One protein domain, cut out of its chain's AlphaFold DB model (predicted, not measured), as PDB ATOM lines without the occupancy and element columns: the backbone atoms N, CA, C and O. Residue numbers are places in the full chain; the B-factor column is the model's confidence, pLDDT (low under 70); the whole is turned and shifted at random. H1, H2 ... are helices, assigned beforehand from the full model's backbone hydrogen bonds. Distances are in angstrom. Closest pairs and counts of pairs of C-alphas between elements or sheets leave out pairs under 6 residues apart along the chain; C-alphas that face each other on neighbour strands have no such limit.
ATOM      1  N   SER A   2     154.293 174.704 125.665       46.38
ATOM      2  CA  SER A   2     153.978 174.699 124.228       46.38
ATOM      3  C   SER A   2     153.473 173.328 123.762       46.38
ATOM      4  O   SER A   2     153.879 172.302 124.307       46.38
ATOM      5  N   GLU A   3     152.555 173.305 122.795       47.03
ATOM      6  CA  GLU A   3     151.947 172.071 122.272       47.03
ATOM      7  C   GLU A   3     152.985 171.080 121.726       47.03
ATOM      8  O   GLU A   3     152.825 169.877 121.924       47.03
ATOM      9  N   GLU A   4     154.103 171.569 121.183       49.44
ATOM     10  CA  GLU A   4     155.247 170.745 120.771       49.44
ATOM     11  C   GLU A   4     155.757 169.854 121.907       49.44
ATOM     12  O   GLU A   4     155.811 168.641 121.743       49.44
ATOM     13  N   ASN A   5     155.988 170.411 123.104       53.19
ATOM     14  CA  ASN A   5     156.446 169.652 124.276       53.19
ATOM     15  C   ASN A   5     155.454 168.563 124.728       53.19
ATOM     16  O   ASN A   5     155.842 167.605 125.408       53.19
ATOM     17  N   LYS A   6     154.161 168.698 124.400       52.09
ATOM     18  CA  LYS A   6     153.166 167.647 124.656       52.09
ATOM     19  C   LYS A   6     153.247 166.537 123.608       52.09
ATOM     20  O   LYS A   6     153.148 165.374 123.991       52.09
ATOM     21  N   VAL A   7     153.461 166.870 122.334       56.94
ATOM     22  CA  VAL A   7     153.537 165.905 121.222       56.94
ATOM     23  C   VAL A   7     154.823 165.069 121.277       56.94
ATOM     24  O   VAL A   7     154.743 163.842 121.183       56.94
ATOM     25  N   THR A   8     155.992 165.666 121.545       58.28
ATOM     26  CA  THR A   8     157.259 164.912 121.686       58.28
ATOM     27  C   THR A   8     157.200 163.920 122.846       58.28
ATOM     28  O   THR A   8     157.579 162.761 122.705       58.28
ATOM     29  N   ASN A   9     156.616 164.318 123.982       62.62
ATOM     30  CA  ASN A   9     156.423 163.414 125.119       62.62
ATOM     31  C   ASN A   9     155.474 162.242 124.820       62.62
ATOM     32  O   ASN A   9     155.564 161.215 125.493       62.62
ATOM     33  N   ILE A  10     154.559 162.381 123.856       73.12
ATOM     34  CA  ILE A  10     153.682 161.287 123.426       73.12
ATOM     35  C   ILE A  10     154.466 160.295 122.562       73.12
ATOM     36  O   ILE A  10     154.374 159.101 122.830       73.12
ATOM     37  N   ARG A  11     155.296 160.769 121.620       83.19
ATOM     38  CA  ARG A  11     156.127 159.912 120.751       83.19
ATOM     39  C   ARG A  11     157.032 158.974 121.556       83.19
ATOM     40  O   ARG A  11     156.969 157.763 121.371       83.19
ATOM     41  N   TYR A  12     157.810 159.498 122.507       85.44
ATOM     42  CA  TYR A  12     158.716 158.661 123.311       85.44
ATOM     43  C   TYR A  12     157.957 157.649 124.180       85.44
ATOM     44  O   TYR A  12     158.348 156.492 124.290       85.44
ATOM     45  N   LYS A  13     156.820 158.058 124.758       83.69
ATOM     46  CA  LYS A  13     155.971 157.161 125.558       83.69
ATOM     47  C   LYS A  13     155.260 156.102 124.719       83.69
ATOM     48  O   LYS A  13     154.914 155.053 125.254       83.69
ATOM     49  N   GLN A  14     154.984 156.383 123.446       87.06
ATOM     50  CA  GLN A  14     154.434 155.405 122.510       87.06
ATOM     51  C   GLN A  14     155.474 154.342 122.167       87.06
ATOM     52  O   GLN A  14     155.126 153.168 122.182       87.06
ATOM     53  N   MET A  15     156.741 154.726 121.981       86.19
ATOM     54  CA  MET A  15     157.827 153.767 121.747       86.19
ATOM     55  C   MET A  15     158.011 152.788 122.908       86.19
ATOM     56  O   MET A  15     158.182 151.597 122.685       86.19
ATOM     57  N   ASP A  16     157.898 153.263 124.151       84.31
ATOM     58  CA  ASP A  16     157.983 152.401 125.341       84.31
ATOM     59  C   ASP A  16     156.839 151.371 125.429       84.31
ATOM     60  O   ASP A  16     156.929 150.387 126.163       84.31
ATOM     61  N   ARG A  17     155.735 151.608 124.710       86.44
ATOM     62  CA  ARG A  17     154.546 150.744 124.677       86.44
ATOM     63  C   ARG A  17     154.437 149.934 123.391       86.44
ATOM     64  O   ARG A  17     153.494 149.154 123.262       86.44
ATOM     65  N   ASP A  18     155.355 150.138 122.457       91.56
ATOM     66  CA  ASP A  18     155.342 149.465 121.173       91.56
ATOM     67  C   ASP A  18     155.780 147.997 121.358       91.56
ATOM     68  O   ASP A  18     156.879 147.734 121.862       91.56
ATOM     69  N   PRO A  19     154.924 147.021 121.000       90.06
ATOM     70  CA  PRO A  19     155.229 145.609 121.189       90.06
ATOM     71  C   PRO A  19     156.389 145.128 120.309       90.06
ATOM     72  O   PRO A  19     157.110 144.225 120.731       90.06
ATOM     73  N   GLU A  20     156.602 145.720 119.131       92.75
ATOM     74  CA  GLU A  20     157.710 145.357 118.244       92.75
ATOM     75  C   GLU A  20     159.038 145.837 118.830       92.75
ATOM     76  O   GLU A  20     159.986 145.059 118.950       92.75
ATOM     77  N   ILE A  21     159.088 147.086 119.306       88.94
ATOM     78  CA  ILE A  21     160.280 147.631 119.974       88.94
ATOM     79  C   ILE A  21     160.583 146.839 121.251       88.94
ATOM     80  O   ILE A  21     161.745 146.527 121.529       88.94
ATOM     81  N   LYS A  22     159.552 146.466 122.019       89.06
ATOM     82  CA  LYS A  22     159.715 145.642 123.222       89.06
ATOM     83  C   LYS A  22     160.247 144.246 122.897       89.06
ATOM     84  O   LYS A  22     161.116 143.763 123.615       89.06
ATOM     85  N   ALA A  23     159.775 143.616 121.820       91.44
ATOM     86  CA  ALA A  23     160.290 142.324 121.374       91.44
ATOM     87  C   ALA A  23     161.781 142.411 121.022       91.44
ATOM     88  O   ALA A  23     162.578 141.650 121.567       91.44
ATOM     89  N   VAL A  24     162.173 143.403 120.215       92.38
ATOM     90  CA  VAL A  24     163.579 143.623 119.842       92.38
ATOM     91  C   VAL A  24     164.447 143.917 121.069       92.38
ATOM     92  O   VAL A  24     165.527 143.349 121.212       92.38
ATOM     93  N   THR A  25     163.971 144.765 121.983       90.00
ATOM     94  CA  THR A  25     164.702 145.101 123.216       90.00
ATOM     95  C   THR A  25     164.920 143.858 124.077       90.00
ATOM     96  O   THR A  25     166.043 143.596 124.501       90.00
ATOM     97  N   ASN A  26     163.879 143.044 124.269       90.81
ATOM     98  CA  ASN A  26     163.970 141.797 125.025       90.81
ATOM     99  C   ASN A  26     164.914 140.783 124.360       90.81
ATOM    100  O   ASN A  26     165.618 140.061 125.061       90.81
ATOM    101  N   ASP A  27     164.941 140.712 123.028       93.69
ATOM    102  CA  ASP A  27     165.846 139.822 122.296       93.69
ATOM    103  C   ASP A  27     167.311 140.257 122.448       93.69
ATOM    104  O   ASP A  27     168.184 139.412 122.658       93.69
ATOM    105  N   ILE A  28     167.579 141.567 122.421       92.06
ATOM    106  CA  ILE A  28     168.905 142.138 122.708       92.06
ATOM    107  C   ILE A  28     169.321 141.822 124.149       92.06
ATOM    108  O   ILE A  28     170.433 141.351 124.385       92.06
ATOM    109  N   GLU A  29     168.434 142.041 125.119       91.25
ATOM    110  CA  GLU A  29     168.708 141.727 126.524       91.25
ATOM    111  C   GLU A  29     168.958 140.236 126.732       91.25
ATOM    112  O   GLU A  29     169.913 139.865 127.410       91.25
ATOM    113  N   ARG A  30     168.163 139.372 126.091       95.00
ATOM    114  CA  ARG A  30     168.361 137.921 126.134       95.00
ATOM    115  C   ARG A  30     169.708 137.520 125.537       95.00
ATOM    116  O   ARG A  30     170.359 136.624 126.070       95.00
ATOM    117  N   LEU A  31     170.142 138.176 124.463       94.75
ATOM    118  CA  LEU A  31     171.432 137.914 123.826       94.75
ATOM    119  C   LEU A  31     172.616 138.319 124.719       94.75
ATOM    120  O   LEU A  31     173.599 137.585 124.793       94.75
ATOM    121  N   ILE A  32     172.533 139.476 125.381       92.44
ATOM    122  CA  ILE A  32     173.642 140.047 126.163       92.44
ATOM    123  C   ILE A  32     173.689 139.477 127.587       92.44
ATOM    124  O   ILE A  32     174.765 139.186 128.105       92.44
ATOM    125  N   LEU A  33     172.529 139.343 128.231       91.94
ATOM    126  CA  LEU A  33     172.385 139.048 129.660       91.94
ATOM    127  C   LEU A  33     171.741 137.676 129.936       91.94
ATOM    128  O   LEU A  33     171.665 137.255 131.091       91.94
ATOM    129  N   GLY A  34     171.293 136.960 128.900       92.88
ATOM    130  CA  GLY A  34     170.553 135.702 129.029       92.88
ATOM    131  C   GLY A  34     169.078 135.904 129.400       92.88
ATOM    132  O   GLY A  34     168.619 137.018 129.633       92.88
ATOM    133  N   GLU A  35     168.315 134.809 129.498       91.50
ATOM    134  CA  GLU A  35     166.865 134.849 129.797       91.50
ATOM    135  C   GLU A  35     166.522 135.561 131.114       91.50
ATOM    136  O   GLU A  35     165.470 136.182 131.232       91.50
ATOM    137  N   GLN A  36     167.411 135.508 132.112       89.69
ATOM    138  CA  GLN A  36     167.199 136.188 133.396       89.69
ATOM    139  C   GLN A  36     167.398 137.707 133.320       89.69
ATOM    140  O   GLN A  36     166.970 138.417 134.226       89.69
ATOM    141  N   GLY A  37     168.051 138.202 132.267       86.75
ATOM    142  CA  GLY A  37     168.294 139.625 132.052       86.75
ATOM    143  C   GLY A  37     167.192 140.341 131.273       86.75
ATOM    144  O   GLY A  37     167.265 141.558 131.120       86.75
ATOM    145  N   VAL A  38     166.176 139.623 130.787       90.19
ATOM    146  CA  VAL A  38     165.050 140.230 130.065       90.19
ATOM    147  C   VAL A  38     164.246 141.130 131.012       90.19
ATOM    148  O   VAL A  38     163.856 140.722 132.105       90.19
ATOM    149  N   GLY A  39     163.988 142.367 130.591       86.88
ATOM    150  CA  GLY A  39     163.331 143.410 131.378       86.88
ATOM    151  C   GLY A  39     164.263 144.169 132.329       86.88
ATOM    152  O   GLY A  39     163.782 144.977 133.133       86.88
ATOM    153  N   PHE A  40     165.577 143.934 132.272       89.88
ATOM    154  CA  PHE A  40     166.550 144.615 133.128       89.88
ATOM    155  C   PHE A  40     166.670 146.109 132.800       89.88
ATOM    156  O   PHE A  40     166.675 146.937 133.713       89.88
ATOM    157  N   SER A  41     166.684 146.485 131.519       87.56
ATOM    158  CA  SER A  41     166.756 147.893 131.097       87.56
ATOM    159  C   SER A  41     165.509 148.663 131.528       87.56
ATOM    160  O   SER A  41     165.615 149.787 132.017       87.56
ATOM    161  N   GLU A  42     164.329 148.033 131.451       87.00
ATOM    162  CA  GLU A  42     163.067 148.603 131.944       87.00
ATOM    163  C   GLU A  42     163.126 148.844 133.466       87.00
ATOM    164  O   GLU A  42     162.761 149.929 133.926       87.00
ATOM    165  N   HIS A  43     163.682 147.902 134.243       88.12
ATOM    166  CA  HIS A  43     163.900 148.065 135.690       88.12
ATOM    167  C   HIS A  43     164.880 149.188 136.037       88.12
ATOM    168  O   HIS A  43     164.671 149.910 137.012       88.12
ATOM    169  N   LEU A  44     165.931 149.367 135.237       88.25
ATOM    170  CA  LEU A  44     166.864 150.488 135.376       88.25
ATOM    171  C   LEU A  44     166.288 151.813 134.854       88.25
ATOM    172  O   LEU A  44     166.924 152.860 134.965       88.25
ATOM    173  N   GLY A  45     165.080 151.791 134.287       86.56
ATOM    174  CA  GLY A  45     164.443 152.956 133.695       86.56
ATOM    175  C   GLY A  45     165.111 153.431 132.404       86.56
ATOM    176  O   GLY A  45     164.869 154.577 132.019       86.56
ATOM    177  N   ILE A  46     165.912 152.578 131.761       87.81
ATOM    178  CA  ILE A  46     166.530 152.756 130.442       87.81
ATOM    179  C   ILE A  46     165.534 152.222 129.407       87.81
ATOM    180  O   ILE A  46     165.623 151.089 128.943       87.81
ATOM    181  N   THR A  47     164.519 153.028 129.102       88.94
ATOM    182  CA  THR A  47     163.496 152.668 128.115       88.94
ATOM    183  C   THR A  47     163.862 153.226 126.737       88.94
ATOM    184  O   THR A  47     164.492 154.287 126.669       88.94
TER     185      THR A  47
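Overview. This is residues 2 to 47 of the 129 residues of an uncharacterized protein of Microbacterium sp. SLBN-1 (UniProt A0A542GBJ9). A long helix, H2, makes one side of a small body, and the stretch after it, residues 34 to 47 with the short helix H3, folds back beside it. A second long helix, H1, meets H2 near their ends in a wide corner, and its residues 3 to 11, with residue 2 before them, stick out from the body as a free arm that makes much of the length. The printed part has 46 residues with three named helices, in the order H1, H2, H3, and no named strand; the class is all helix. The whole is loose, with a radius of gyration of the C-alphas of 13.0 A, and it spans 42 by 20 by 11 A.

Arrangement. The longest helix is H2, residues 19 to 33. It is close to but not clearly touching H3, residues 40 to 43; their closest C-alphas are those of Glu 29 and Phe 40, 7.5 A apart, and their centres are 10.8 A apart. H2 is also close to but not clearly touching H1, residues 3 to 15, with the closest C-alphas, those of Met 15 and Ile 21, 6.8 A apart. The lines of H1 and H2 stand at a steep tilt of 57 degrees, and the two run the same way, with their centres 22.8 A apart. H1 and H3 are apart. In H2 every O i to N i+4 pair is within hydrogen-bond range, in H1 8 of 9 are, and H3 is too short for such a pair but has its one O i to N i+3 pair within range.

Along the chain. H2 runs from Pro 19, C-alpha at (155.229, 145.609, 121.189), to Leu 33, C-alpha at (172.385, 139.048, 129.660), 20.2 A from first to last C-alpha. H1 begins at Glu 3, C-alpha at (151.947, 172.071, 122.272), and ends at Met 15, 19.2 A from first to last C-alpha. H3 runs from Phe 40 to His 43, whose C-alpha is at (163.900, 148.065, 135.690).

Size, cuts and confidence. The two C-alphas farthest apart are those of Ser 2 and Gly 34, 42.6 A. Residues 2 to 11, of which 3 to 11 belong to H1, stand free; without them the body has 36 residues and spans 26 by 19 by 10 A. The printed part has no cut. The link from H1 to H2 is tight, with 3 residues, and the link from H2 to H3 is short, with 6. The mean pLDDT of the printed part is 82.7, and residues 2 to 9 are under 70.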